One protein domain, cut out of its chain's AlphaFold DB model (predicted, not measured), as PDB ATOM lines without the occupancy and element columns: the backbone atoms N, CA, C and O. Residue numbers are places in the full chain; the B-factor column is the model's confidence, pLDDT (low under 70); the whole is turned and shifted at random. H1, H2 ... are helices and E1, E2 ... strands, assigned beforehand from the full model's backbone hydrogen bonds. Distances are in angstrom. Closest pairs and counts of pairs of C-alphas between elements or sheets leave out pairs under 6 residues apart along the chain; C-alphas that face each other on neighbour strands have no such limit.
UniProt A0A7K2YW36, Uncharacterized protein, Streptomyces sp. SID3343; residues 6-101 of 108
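This is residues 6 to 101 of the 108 residues of an uncharacterized protein of Streptomyces sp. SID3343 (UniProt A0A7K2YW36). A small three-stranded antiparallel sheet, E1 E3 E2, sits in the middle, with H5 packed over one face and the short helix H2 over the other. The long helix H3 runs side by side with H5, while H1 lies off at one end, away from the other named elements. The printed part has 96 residues, with five named helices and three named strands in the order H1 H2 H3 E1 H4 E2 E3 H5; the class is mixed, helices and strands. It is compact, with a radius of gyration of the C-alphas of 13.1 A, and the C-alphas span 36 by 26 by 25 A.

In the sheet, E1 is residues 60 to 63, E3 residues 87 to 90 and E2 residues 78 to 82, 11.4 A long. C-alpha 60 is at (-30.272, 2.724, 134.855). H5, residues 92 to 99, measures 10.9 A, and H3, residues 39 to 56, measures 26.0 A from C-alpha 39 at (-12.480, 0.839, 142.083). H2 is residues 18 to 22, H4 residues 69 to 72, and H1 residues 6 to 12, 9.8 A long, with C-alpha 6 at (-43.995, -14.652, 140.305).

E3 is the inner strand. Beside E1, N 60 and O 90 are 2.8 A apart, within hydrogen-bond range. E2 and E3 form a hairpin, with N 82 and O 87 at 2.8 A, also within range. E1, H4 and E2 make a split strand-helix-strand unit, two strands running the same way with E3 between them, and its crossover is right-handed. H5 is on the sheet over E3, at a height over the sheet of 9.5 A, and runs along the strands, at 16 degrees to E3 on the local plane. H2 is on the opposite face, over E2, at a height of 8.2 A; their closest C-alphas are those of Val 21 and Gly 80, 6.1 A apart. H3 touches H5, opposite ways at a shallow tilt of 11 degrees, closest at the C-alphas of Ala 50 and Ala 92, 4.3 A apart. H3 only grazes the sheet, with residues 46 to 53, and H4 only grazes it with residues 69 to 72. H4 and H5 are close but not clearly touching, with the C-alphas of Val 72 and Trp 98 at 6.9 A. Every O i to N i+4 pair is within hydrogen-bond range in H1, H2, H3 and H5; H4 is too short for such a pair.

The C-alphas farthest apart, of Ser 6 and His 101, are 38.4 A apart. The printed part has no cut. The link from H2 to H3, 16 residues, is long; the other links are tight. Residues 35 to 40, of which 39 and 40 belong to H3, stand free. Mean pLDDT of the printed part is 88.6; residues 8 to 9, 11 to 17 and 85 are under 70.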
ATOM      1  N   SER A   6     -43.820 -14.584 138.851       72.69
ATOM      2  CA  SER A   6     -43.995 -14.652 140.305       72.69
ATOM      3  C   SER A   6     -42.682 -14.482 141.073       72.69
ATOM      4  O   SER A   6     -42.678 -13.922 142.168       72.69
ATOM      5  N   ILE A   7     -41.560 -14.926 140.495       73.81
ATOM      6  CA  ILE A   7     -40.224 -14.701 141.063       73.81
ATOM      7  C   ILE A   7     -39.846 -13.229 140.918       73.81
ATOM      8  O   ILE A   7     -39.369 -12.634 141.878       73.81
ATOM      9  N   PHE A   8     -40.099 -12.638 139.748       66.62
ATOM     10  CA  PHE A   8     -39.850 -11.217 139.520       66.62
ATOM     11  C   PHE A   8     -40.638 -10.360 140.519       66.62
ATOM     12  O   PHE A   8     -40.039  -9.590 141.260       66.62
ATOM     13  N   GLU A   9     -41.954 -10.554 140.624       69.88
ATOM     14  CA  GLU A   9     -42.794  -9.823 141.580       69.88
ATOM     15  C   GLU A   9     -42.320  -9.998 143.030       69.88
ATOM     16  O   GLU A   9     -42.258  -9.022 143.771       69.88
ATOM     17  N   ALA A  10     -41.938 -11.213 143.438       72.62
ATOM     18  CA  ALA A  10     -41.456 -11.472 144.793       72.62
ATOM     19  C   ALA A  10     -40.103 -10.806 145.093       72.62
ATOM     20  O   ALA A  10     -39.904 -10.322 146.203       72.62
ATOM     21  N   GLU A  11     -39.179 -10.765 144.128       65.56
ATOM     22  CA  GLU A  11     -37.896 -10.063 144.277       65.56
ATOM     23  C   GLU A  11     -38.061  -8.537 144.275       65.56
ATOM     24  O   GLU A  11     -37.223  -7.841 144.842       65.56
ATOM     25  N   HIS A  12     -39.138  -8.025 143.667       63.34
ATOM     26  CA  HIS A  12     -39.360  -6.591 143.475       63.34
ATOM     27  C   HIS A  12     -40.449  -6.010 144.399       63.34
ATOM     28  O   HIS A  12     -40.758  -4.825 144.314       63.34
ATOM     29  N   ALA A  13     -41.029  -6.812 145.299       61.97
ATOM     30  CA  ALA A  13     -42.142  -6.406 146.167       61.97
ATOM     31  C   ALA A  13     -41.791  -5.268 147.142       61.97
ATOM     32  O   ALA A  13     -42.667  -4.486 147.511       61.97
ATOM     33  N   ASP A  14     -40.518  -5.177 147.530       60.53
ATOM     34  CA  ASP A  14     -39.983  -4.147 148.428       60.53
ATOM     35  C   ASP A  14     -39.177  -3.080 147.668       60.53
ATOM     36  O   ASP A  14     -38.443  -2.296 148.273       60.53
ATOM     37  N   GLU A  15     -39.246  -3.066 146.332       62.41
ATOM     38  CA  GLU A  15     -38.522  -2.070 145.558       62.41
ATOM     39  C   GLU A  15     -39.104  -0.665 145.754       62.41
ATOM     40  O   GLU A  15     -40.306  -0.509 145.981       62.41
ATOM     41  N   PRO A  16     -38.260   0.378 145.635       63.25
ATOM     42  CA  PRO A  16     -38.709   1.763 145.690       63.25
ATOM     43  C   PRO A  16     -39.888   2.013 144.761       63.25
ATOM     44  O   PRO A  16     -40.027   1.330 143.746       63.25
ATOM     45  N   GLU A  17     -40.631   3.096 145.002       67.62
ATOM     46  CA  GLU A  17     -41.613   3.620 144.048       67.62
ATOM     47  C   GLU A  17     -40.932   4.180 142.778       67.62
ATOM     48  O   GLU A  17     -40.988   5.367 142.459       67.62
ATOM     49  N   VAL A  18     -40.269   3.309 142.017       75.75
ATOM     50  CA  VAL A  18     -39.654   3.585 140.721       75.75
ATOM     51  C   VAL A  18     -40.725   4.107 139.763       75.75
ATOM     52  O   VAL A  18     -40.463   5.034 139.002       75.75
ATOM     53  N   GLU A  19     -41.954   3.592 139.858       81.81
ATOM     54  CA  GLU A  19     -43.099   4.076 139.082       81.81
ATOM     55  C   GLU A  19     -43.436   5.542 139.356       81.81
ATOM     56  O   GLU A  19     -43.763   6.269 138.419       81.81
ATOM     57  N   ALA A  20     -43.317   6.010 140.603       81.75
ATOM     58  CA  ALA A  20     -43.594   7.403 140.944       81.75
ATOM     59  C   ALA A  20     -42.587   8.361 140.284       81.75
ATOM     60  O   ALA A  20     -42.943   9.484 139.930       81.75
ATOM     61  N   VAL A  21     -41.348   7.904 140.072       84.00
ATOM     62  CA  VAL A  21     -40.298   8.682 139.399       84.00
ATOM     63  C   VAL A  21     -40.381   8.555 137.877       84.00
ATOM     64  O   VAL A  21     -40.232   9.547 137.165       84.00
ATOM     65  N   LEU A  22     -40.612   7.349 137.354       85.50
ATOM     66  CA  LEU A  22     -40.587   7.083 135.911       85.50
ATOM     67  C   LEU A  22     -41.926   7.350 135.214       85.50
ATOM     68  O   LEU A  22     -41.955   7.541 133.999       85.50
ATOM     69  N   GLY A  23     -43.036   7.352 135.956       86.69
ATOM     70  CA  GLY A  23     -44.396   7.413 135.417       86.69
ATOM     71  C   GLY A  23     -44.865   6.111 134.752       86.69
ATOM     72  O   GLY A  23     -45.928   6.097 134.131       86.69
ATOM     73  N   PHE A  24     -44.080   5.033 134.848       83.69
ATOM     74  CA  PHE A  24     -44.406   3.694 134.355       83.69
ATOM     75  C   PHE A  24     -43.654   2.611 135.145       83.69
ATOM     76  O   PHE A  24     -42.572   2.867 135.675       83.69
ATOM     77  N   GLY A  25     -44.203   1.394 135.156       83.62
ATOM     78  CA  GLY A  25     -43.572   0.195 135.715       83.62
ATOM     79  C   GLY A  25     -42.666  -0.522 134.715       83.62
ATOM     80  O   GLY A  25     -43.134  -0.891 133.630       83.62
ATOM     81  N   PRO A  26     -41.374  -0.740 135.026       83.19
ATOM     82  CA  PRO A  26     -40.527  -1.625 134.238       83.19
ATOM     83  C   PRO A  26     -41.072  -3.057 134.274       83.19
ATOM     84  O   PRO A  26     -41.371  -3.590 135.334       83.19
ATOM     85  N   THR A  27     -41.164  -3.708 133.116       84.94
ATOM     86  CA  THR A  27     -41.608  -5.114 133.020       84.94
ATOM     87  C   THR A  27     -40.454  -6.113 133.045       84.94
ATOM     88  O   THR A  27     -40.674  -7.317 133.105       84.94
ATOM     89  N   HIS A  28     -39.220  -5.622 132.929       85.56
ATOM     90  CA  HIS A  28     -38.003  -6.420 132.892       85.56
ATOM     91  C   HIS A  28     -36.902  -5.674 133.642       85.56
ATOM     92  O   HIS A  28     -36.786  -4.452 133.513       85.56
ATOM     93  N   ALA A  29     -36.051  -6.417 134.343       87.69
ATOM     94  CA  ALA A  29     -34.862  -5.891 134.995       87.69
ATOM     95  C   ALA A  29     -33.621  -6.677 134.560       87.69
ATOM     96  O   ALA A  29     -33.667  -7.890 134.347       87.69
ATOM     97  N   VAL A  30     -32.498  -5.971 134.431       90.19
ATOM     98  CA  VAL A  30     -31.180  -6.569 134.205       90.19
ATOM     99  C   VAL A  30     -30.280  -6.118 135.338       90.19
ATOM    100  O   VAL A  30     -29.928  -4.943 135.419       90.19
ATOM    101  N   ASN A  31     -29.899  -7.053 136.204       90.62
ATOM    102  CA  ASN A  31     -28.947  -6.770 137.266       90.62
ATOM    103  C   ASN A  31     -27.512  -6.935 136.749       90.62
ATOM    104  O   ASN A  31     -27.162  -7.968 136.173       90.62
ATOM    105  N   VAL A  32     -26.677  -5.927 136.984       92.50
ATOM    106  CA  VAL A  32     -25.247  -5.956 136.677       92.50
ATOM    107  C   VAL A  32     -24.502  -5.720 137.979       92.50
ATOM    108  O   VAL A  32     -24.574  -4.638 138.556       92.50
ATOM    109  N   SER A  33     -23.778  -6.734 138.442       91.12
ATOM    110  CA  SER A  33     -23.050  -6.689 139.706       91.12
ATOM    111  C   SER A  33     -21.661  -7.303 139.569       91.12
ATOM    112  O   SER A  33     -21.409  -8.170 138.727       91.12
ATOM    113  N   ALA A  34     -20.736  -6.842 140.408       91.69
ATOM    114  CA  ALA A  34     -19.392  -7.387 140.502       91.69
ATOM    115  C   ALA A  34     -19.224  -8.166 141.812       91.69
ATOM    116  O   ALA A  34     -19.622  -7.713 142.879       91.69
ATOM    117  N   GLY A  35     -18.553  -9.322 141.762       90.44
ATOM    118  CA  GLY A  35     -18.260 -10.115 142.968       90.44
ATOM    119  C   GLY A  35     -17.191  -9.499 143.890       90.44
ATOM    120  O   GLY A  35     -16.943  -9.992 144.992       90.44
ATOM    121  N   CYS A  36     -16.531  -8.430 143.440       93.19
ATOM    122  CA  CYS A  36     -15.459  -7.724 144.141       93.19
ATOM    123  C   CYS A  36     -15.855  -6.257 144.427       93.19
ATOM    124  O   CYS A  36     -16.951  -5.834 144.089       93.19
ATOM    125  N   ASN A  37     -15.014  -5.509 145.155       94.31
ATOM    126  CA  ASN A  37     -15.321  -4.151 145.655       94.31
ATOM    127  C   ASN A  37     -14.147  -3.176 145.472       94.31
ATOM    128  O   ASN A  37     -13.840  -2.371 146.354       94.31
ATOM    129  N   ARG A  38     -13.371  -3.354 144.404       94.44
ATOM    130  CA  ARG A  38     -12.289  -2.448 144.023       94.44
ATOM    131  C   ARG A  38     -12.853  -1.365 143.111       94.44
ATOM    132  O   ARG A  38     -13.884  -1.543 142.476       94.44
ATOM    133  N   GLU A  39     -12.120  -0.268 142.978       93.25
ATOM    134  CA  GLU A  39     -12.480   0.839 142.083       93.25
ATOM    135  C   GLU A  39     -12.807   0.365 140.659       93.25
ATOM    136  O   GLU A  39     -13.843   0.725 140.105       93.25
ATOM    137  N   ILE A  40     -11.980  -0.527 140.105       95.19
ATOM    138  CA  ILE A  40     -12.202  -1.087 138.768       95.19
ATOM    139  C   ILE A  40     -13.506  -1.886 138.660       95.19
ATOM    140  O   ILE A  40     -14.116  -1.890 137.596       95.19
ATOM    141  N   ASP A  41     -13.958  -2.523 139.744       95.75
ATOM    142  CA  ASP A  41     -15.201  -3.296 139.759       95.75
ATOM    143  C   ASP A  41     -16.408  -2.359 139.637       95.75
ATOM    144  O   ASP A  41     -17.307  -2.603 138.830       95.75
ATOM    145  N   HIS A  42     -16.396  -1.237 140.365       95.56
ATOM    146  CA  HIS A  42     -17.432  -0.208 140.258       95.56
ATOM    147  C   HIS A  42     -17.446   0.435 138.865       95.56
ATOM    148  O   HIS A  42     -18.507   0.588 138.262       95.56
ATOM    149  N   VAL A  43     -16.265   0.772 138.336       96.44
ATOM    150  CA  VAL A  43     -16.095   1.372 137.003       96.44
ATOM    151  C   VAL A  43     -16.607   0.432 135.914       96.44
ATOM    152  O   VAL A  43     -17.408   0.838 135.073       96.44
ATOM    153  N   ALA A  44     -16.183  -0.834 135.936       96.81
ATOM    154  CA  ALA A  44     -16.609  -1.833 134.963       96.81
ATOM    155  C   ALA A  44     -18.120  -2.080 135.035       96.81
ATOM    156  O   ALA A  44     -18.766  -2.156 133.992       96.81
ATOM    157  N   THR A  45     -18.682  -2.143 136.246       97.50
ATOM    158  CA  THR A  45     -20.125  -2.302 136.461       97.50
ATOM    159  C   THR A  45     -20.897  -1.132 135.858       97.50
ATOM    160  O   THR A  45     -21.762  -1.355 135.018       97.50
ATOM    161  N   ALA A  46     -20.539   0.116 136.176       97.31
ATOM    162  CA  ALA A  46     -21.227   1.287 135.626       97.31
ATOM    163  C   ALA A  46     -21.115   1.388 134.097       97.31
ATOM    164  O   ALA A  46     -22.105   1.681 133.426       97.31
ATOM    165  N   LEU A  47     -19.937   1.118 133.522       97.88
ATOM    166  CA  LEU A  47     -19.757   1.146 132.068       97.88
ATOM    167  C   LEU A  47     -20.535   0.033 131.364       97.88
ATOM    168  O   LEU A  47     -21.125   0.285 130.313       97.88
ATOM    169  N   LEU A  48     -20.558  -1.176 131.931       97.69
ATOM    170  CA  LEU A  48     -21.336  -2.285 131.386       97.69
ATOM    171  C   LEU A  48     -22.835  -1.989 131.468       97.69
ATOM    172  O   LEU A  48     -23.527  -2.163 130.470       97.69
ATOM    173  N   THR A  49     -23.325  -1.469 132.595       97.69
ATOM    174  CA  THR A  49     -24.726  -1.047 132.732       97.69
ATOM    175  C   THR A  49     -25.082   0.027 131.708       97.69
ATOM    176  O   THR A  49     -26.084  -0.107 131.011       97.69
ATOM    177  N   ALA A  50     -24.241   1.051 131.530       97.94
ATOM    178  CA  ALA A  50     -24.463   2.081 130.515       97.94
ATOM    179  C   ALA A  50     -24.507   1.495 129.092       97.94
ATOM    180  O   ALA A  50     -25.344   1.893 128.285       97.94
ATOM    181  N   ALA A  51     -23.635   0.530 128.784       97.94
ATOM    182  CA  ALA A  51     -23.639  -0.155 127.494       97.94
ATOM    183  C   ALA A  51     -24.895  -1.016 127.290       97.94
ATOM    184  O   ALA A  51     -25.439  -1.037 126.190       97.94
ATOM    185  N   VAL A  52     -25.382  -1.698 128.331       96.75
ATOM    186  CA  VAL A  52     -26.652  -2.438 128.276       96.75
ATOM    187  C   VAL A  52     -27.799  -1.477 127.972       96.75
ATOM    188  O   VAL A  52     -28.530  -1.716 127.015       96.75
ATOM    189  N   VAL A  53     -27.905  -0.363 128.707       96.62
ATOM    190  CA  VAL A  53     -28.943   0.662 128.494       96.62
ATOM    191  C   VAL A  53     -28.908   1.215 127.065       96.62
ATOM    192  O   VAL A  53     -29.958   1.368 126.451       96.62
ATOM    193  N   ASP A  54     -27.729   1.451 126.487       97.06
ATOM    194  CA  ASP A  54     -27.625   1.900 125.089       97.06
ATOM    195  C   ASP A  54     -28.107   0.846 124.072       97.06
ATOM    196  O   ASP A  54     -28.580   1.203 122.992       97.06
ATOM    197  N   VAL A  55     -27.973  -0.447 124.385       97.06
ATOM    198  CA  VAL A  55     -28.324  -1.550 123.473       97.06
ATOM    199  C   VAL A  55     -29.806  -1.903 123.544       97.06
ATOM    200  O   VAL A  55     -30.430  -2.102 122.502       97.06
ATOM    201  N   ILE A  56     -30.363  -2.024 124.752       92.94
ATOM    202  CA  ILE A  56     -31.748  -2.482 124.953       92.94
ATOM    203  C   ILE A  56     -32.717  -1.345 125.303       92.94
ATOM    204  O   ILE A  56     -33.927  -1.562 125.322       92.94
ATOM    205  N   GLY A  57     -32.208  -0.134 125.543       91.38
ATOM    206  CA  GLY A  57     -32.975   0.990 126.070       91.38
ATOM    207  C   GLY A  57     -33.217   0.885 127.579       91.38
ATOM    208  O   GLY A  57     -32.616   0.073 128.281       91.38
ATOM    209  N   GLY A  58     -34.130   1.719 128.079       92.00
ATOM    210  CA  GLY A  58     -34.565   1.703 129.477       92.00
ATOM    211  C   GLY A  58     -33.844   2.714 130.369       92.00
ATOM    212  O   GLY A  58     -33.342   3.738 129.905       92.00
ATOM    213  N   VAL A  59     -33.857   2.432 131.671       94.12
ATOM    214  CA  VAL A  59     -33.365   3.315 132.733       94.12
ATOM    215  C   VAL A  59     -32.351   2.557 133.580       94.12
ATOM    216  O   VAL A  59     -32.592   1.423 133.987       94.12
ATOM    217  N   ALA A  60     -31.217   3.192 133.859       95.50
ATOM    218  CA  ALA A  60     -30.272   2.724 134.855       95.50
ATOM    219  C   ALA A  60     -30.823   2.998 136.259       95.50
ATOM    220  O   ALA A  60     -31.114   4.145 136.596       95.50
ATOM    221  N   LYS A  61     -30.911   1.947 137.076       93.88
ATOM    222  CA  LYS A  61     -31.181   2.006 138.515       93.88
ATOM    223  C   LYS A  61     -29.871   1.728 139.246       93.88
ATOM    224  O   LYS A  61     -29.294   0.659 139.063       93.88
ATOM    225  N   ALA A  62     -29.377   2.696 140.009       94.44
ATOM    226  CA  ALA A  62     -28.119   2.579 140.736       94.44
ATOM    227  C   ALA A  62     -28.319   2.885 142.219       94.44
ATOM    228  O   ALA A  62     -28.781   3.966 142.580       94.44
ATOM    229  N   GLU A  63     -27.927   1.942 143.070       91.81
ATOM    230  CA  GLU A  63     -27.879   2.151 144.514       91.81
ATOM    231  C   GLU A  63     -26.754   3.120 144.885       91.81
ATOM    232  O   GLU A  63     -25.623   3.040 144.382       91.81
ATOM    233  N   LEU A  64     -27.075   4.041 145.786       92.06
ATOM    234  CA  LEU A  64     -26.195   5.109 146.220       92.06
ATOM    235  C   LEU A  64     -25.611   4.795 147.599       92.06
ATOM    236  O   LEU A  64     -26.345   4.483 148.537       92.06
ATOM    237  N   PRO A  65     -24.289   4.947 147.792       91.00
ATOM    238  CA  PRO A  65     -23.739   5.002 149.137       91.00
ATOM    239  C   PRO A  65     -24.322   6.198 149.905       91.00
ATOM    240  O   PRO A  65     -24.577   7.256 149.324       91.00
ATOM    241  N   ALA A  66     -24.460   6.062 151.226       87.56
ATOM    242  CA  ALA A  66     -25.005   7.117 152.081       87.56
ATOM    243  C   ALA A  66     -24.346   8.488 151.819       87.56
ATOM    244  O   ALA A  66     -23.118   8.618 151.826       87.56
ATOM    245  N   GLY A  67     -25.174   9.512 151.588       86.00
ATOM    246  CA  GLY A  67     -24.743  10.885 151.310       86.00
ATOM    247  C   GLY A  67     -24.431  11.201 149.841       86.00
ATOM    248  O   GLY A  67     -24.194  12.367 149.524       86.00
ATOM    249  N   GLN A  68     -24.464  10.220 148.927       90.81
ATOM    250  CA  GLN A  68     -24.204  10.467 147.499       90.81
ATOM    251  C   GLN A  68     -25.396  11.039 146.724       90.81
ATOM    252  O   GLN A  68     -25.176  11.609 145.659       90.81
ATOM    253  N   ALA A  69     -26.625  10.975 147.245       91.31
ATOM    254  CA  ALA A  69     -27.803  11.529 146.569       91.31
ATOM    255  C   ALA A  69     -27.622  12.988 146.135       91.31
ATOM    256  O   ALA A  69     -27.830  13.323 144.972       91.31
ATOM    257  N   SER A  70     -27.112  13.841 147.025       90.00
ATOM    258  CA  SER A  70     -26.829  15.247 146.699       90.00
ATOM    259  C   SER A  70     -25.767  15.439 145.607       90.00
ATOM    260  O   SER A  70     -25.812  16.429 144.880       90.00
ATOM    261  N   VAL A  71     -24.831  14.494 145.468       90.06
ATOM    262  CA  VAL A  71     -23.795  14.513 144.425       90.06
ATOM    263  C   VAL A  71     -24.406  14.172 143.071       90.06
ATOM    264  O   VAL A  71     -24.068  14.806 142.073       90.06
ATOM    265  N   VAL A  72     -25.305  13.186 143.032       93.62
ATOM    266  CA  VAL A  72     -25.882  12.697 141.776       93.62
ATOM    267  C   VAL A  72     -27.097  13.498 141.314       93.62
ATOM    268  O   VAL A  72     -27.277  13.637 140.113       93.62
ATOM    269  N   ALA A  73     -27.884  14.092 142.217       92.00
ATOM    270  CA  ALA A  73     -29.158  14.754 141.900       92.00
ATOM    271  C   ALA A  73     -29.077  15.812 140.782       92.00
ATOM    272  O   ALA A  73     -30.049  16.027 140.065       92.00
ATOM    273  N   GLY A  74     -27.934  16.489 140.641       90.75
ATOM    274  CA  GLY A  74     -27.718  17.528 139.630       90.75
ATOM    275  C   GLY A  74     -26.994  17.064 138.365       90.75
ATOM    276  O   GLY A  74     -26.686  17.898 137.512       90.75
ATOM    277  N   LEU A  75     -26.654  15.779 138.250       95.62
ATOM    278  CA  LEU A  75     -25.883  15.288 137.114       95.62
ATOM    279  C   LEU A  75     -26.764  15.152 135.860       95.62
ATOM    280  O   LEU A  75     -27.900  14.678 135.946       95.62
ATOM    281  N   PRO A  76     -26.239  15.517 134.676       96.81
ATOM    282  CA  PRO A  76     -26.866  15.200 133.401       96.81
ATOM    283  C   PRO A  76     -27.284  13.733 133.302       96.81
ATOM    284  O   PRO A  76     -26.537  12.831 133.681       96.81
ATOM    285  N   GLY A  77     -28.490  13.505 132.783       96.00
ATOM    286  CA  GLY A  77     -29.056  12.172 132.610       96.00
ATOM    287  C   GLY A  77     -29.748  11.593 133.846       96.00
ATOM    288  O   GLY A  77     -30.325  10.515 133.728       96.00
ATOM    289  N   VAL A  78     -29.730  12.259 135.004       96.38
ATOM    290  CA  VAL A  78     -30.519  11.825 136.169       96.38
ATOM    291  C   VAL A  78     -31.991  12.163 135.960       96.38
ATOM    292  O   VAL A  78     -32.341  13.278 135.579       96.38
ATOM    293  N   LEU A  79     -32.848  11.172 136.192       94.06
ATOM    294  CA  LEU A  79     -34.304  11.271 136.078       94.06
ATOM    295  C   LEU A  79     -34.957  11.490 137.443       94.06
ATOM    296  O   LEU A  79     -35.974  12.172 137.537       94.06
ATOM    297  N   GLY A  80     -34.357  10.951 138.502       92.69
ATOM    298  CA  GLY A  80     -34.796  11.188 139.867       92.69
ATOM    299  C   GLY A  80     -34.073  10.306 140.870       92.69
ATOM    300  O   GLY A  80     -33.255   9.459 140.507       92.69
ATOM    301  N   ILE A  81     -34.386  10.532 142.140       91.62
ATOM    302  CA  ILE A  81     -33.884   9.753 143.267       91.62
ATOM    303  C   ILE A  81     -35.099   9.189 143.996       91.62
ATOM    304  O   ILE A  81     -36.053   9.920 144.264       91.62
ATOM    305  N   ALA A  82     -35.077   7.888 144.251       86.25
ATOM    306  CA  ALA A  82     -36.126   7.145 144.930       86.25
ATOM    307  C   ALA A  82     -35.617   6.612 146.280       86.25
ATOM    308  O   ALA A  82     -34.406   6.543 146.499       86.25
ATOM    309  N   ASP A  83     -36.568   6.220 147.137       74.69
ATOM    310  CA  ASP A  83     -36.340   5.559 148.433       74.69
ATOM    311  C   ASP A  83     -35.377   6.316 149.357       74.69
ATOM    312  O   ASP A  83     -34.222   5.927 149.507       74.69
ATOM    313  N   ASP A  84     -35.845   7.440 149.917       71.19
ATOM    314  CA  ASP A  84     -35.122   8.268 150.898       71.19
ATOM    315  C   ASP A  84     -33.619   8.430 150.590       71.19
ATOM    316  O   ASP A  84     -32.762   8.227 151.450       71.19
ATOM    317  N   ASP A  85     -33.296   8.807 149.346       69.62
ATOM    318  CA  ASP A  85     -31.930   9.038 148.855       69.62
ATOM    319  C   ASP A  85     -31.072   7.783 148.576       69.62
ATOM    320  O   ASP A  85     -29.869   7.895 148.307       69.62
ATOM    321  N   GLY A  86     -31.668   6.590 148.585       83.75
ATOM    322  CA  GLY A  86     -30.984   5.309 148.401       83.75
ATOM    323  C   GLY A  86     -30.733   4.911 146.946       83.75
ATOM    324  O   GLY A  86     -29.756   4.212 146.669       83.75
ATOM    325  N   ILE A  87     -31.571   5.349 145.999       91.12
ATOM    326  CA  ILE A  87     -31.513   4.881 144.603       91.12
ATOM    327  C   ILE A  87     -31.599   6.042 143.613       91.12
ATOM    328  O   ILE A  87     -32.558   6.806 143.615       91.12
ATOM    329  N   ALA A  88     -30.629   6.137 142.701       94.19
ATOM    330  CA  ALA A  88     -30.684   7.034 141.549       94.19
ATOM    331  C   ALA A  88     -31.220   6.313 140.310       94.19
ATOM    332  O   ALA A  88     -30.769   5.220 139.957       94.19
ATOM    333  N   LEU A  89     -32.136   6.978 139.611       94.94
ATOM    334  CA  LEU A  89     -32.663   6.567 138.318       94.94
ATOM    335  C   LEU A  89     -32.138   7.518 137.243       94.94
ATOM    336  O   LEU A  89     -32.208   8.739 137.400       94.94
ATOM    337  N   GLY A  90     -31.612   6.983 136.144       95.81
ATOM    338  CA  GLY A  90     -30.993   7.808 135.110       95.81
ATOM    339  C   GLY A  90     -30.764   7.115 133.772       95.81
ATOM    340  O   GLY A  90     -31.047   5.937 133.584       95.81
ATOM    341  N   THR A  91     -30.238   7.865 132.813       97.12
ATOM    342  CA  THR A  91     -29.840   7.362 131.495       97.12
ATOM    343  C   THR A  91     -28.418   6.785 131.524       97.12
ATOM    344  O   THR A  91     -27.697   6.872 132.520       97.12
ATOM    345  N   ALA A  92     -27.958   6.234 130.400       97.69
ATOM    346  CA  ALA A  92     -26.554   5.853 130.242       97.69
ATOM    347  C   ALA A  92     -25.586   7.051 130.377       97.69
ATOM    348  O   ALA A  92     -24.438   6.875 130.789       97.69
ATOM    349  N   GLU A  93     -26.034   8.270 130.050       97.81
ATOM    350  CA  GLU A  93     -25.255   9.498 130.262       97.81
ATOM    351  C   GLU A  93     -24.989   9.727 131.750       97.81
ATOM    352  O   GLU A  93     -23.843   9.986 132.113       97.81
ATOM    353  N   PHE A  94     -25.997   9.536 132.609       97.62
ATOM    354  CA  PHE A  94     -25.838   9.676 134.058       97.62
ATOM    355  C   PHE A  94     -24.684   8.821 134.587       97.62
ATOM    356  O   PHE A  94     -23.802   9.341 135.267       97.62
ATOM    357  N   LEU A  95     -24.628   7.536 134.223       97.50
ATOM    358  CA  LEU A  95     -23.561   6.641 134.680       97.50
ATOM    359  C   LEU A  95     -22.178   7.097 134.202       97.50
ATOM    360  O   LEU A  95     -21.208   7.039 134.956       97.50
ATOM    361  N   ARG A  96     -22.079   7.584 132.962       97.75
ATOM    362  CA  ARG A  96     -20.818   8.082 132.391       97.75
ATOM    363  C   ARG A  96     -20.362   9.375 133.053       97.75
ATOM    364  O   ARG A  96     -19.170   9.539 133.301       97.75
ATOM    365  N   VAL A  97     -21.293  10.277 133.347       97.38
ATOM    366  CA  VAL A  97     -20.992  11.539 134.026       97.38
ATOM    367  C   VAL A  97     -20.629  11.294 135.487       97.38
ATOM    368  O   VAL A  97     -19.629  11.837 135.958       97.38
ATOM    369  N   TRP A  98     -21.376  10.443 136.195       96.44
ATOM    370  CA  TRP A  98     -21.078  10.105 137.584       96.44
ATOM    371  C   TRP A  98     -19.723   9.412 137.717       96.44
ATOM    372  O   TRP A  98     -18.963   9.765 138.611       96.44
ATOM    373  N   LEU A  99     -19.362   8.526 136.784       95.62
ATOM    374  CA  LEU A  99     -18.039   7.893 136.723       95.62
ATOM    375  C   LEU A  99     -16.887   8.900 136.589       95.62
ATOM    376  O   LEU A  99     -15.790   8.645 137.079       95.62
ATOM    377  N   GLY A 100     -17.127  10.057 135.965       94.19
ATOM    378  CA  GLY A 100     -16.159  11.154 135.897       94.19
ATOM    379  C   GLY A 100     -16.004  11.942 137.204       94.19
ATOM    380  O   GLY A 100     -15.101  12.775 137.307       94.19
ATOM    381  N   HIS A 101     -16.861  11.713 138.201       94.06
ATOM    382  CA  HIS A 101     -16.819  12.417 139.475       94.06
ATOM    383  C   HIS A 101     -15.766  11.800 140.420       94.06
ATOM    384  O   HIS A 101     -15.752  10.585 140.604       94.06
TER     385      HIS A 101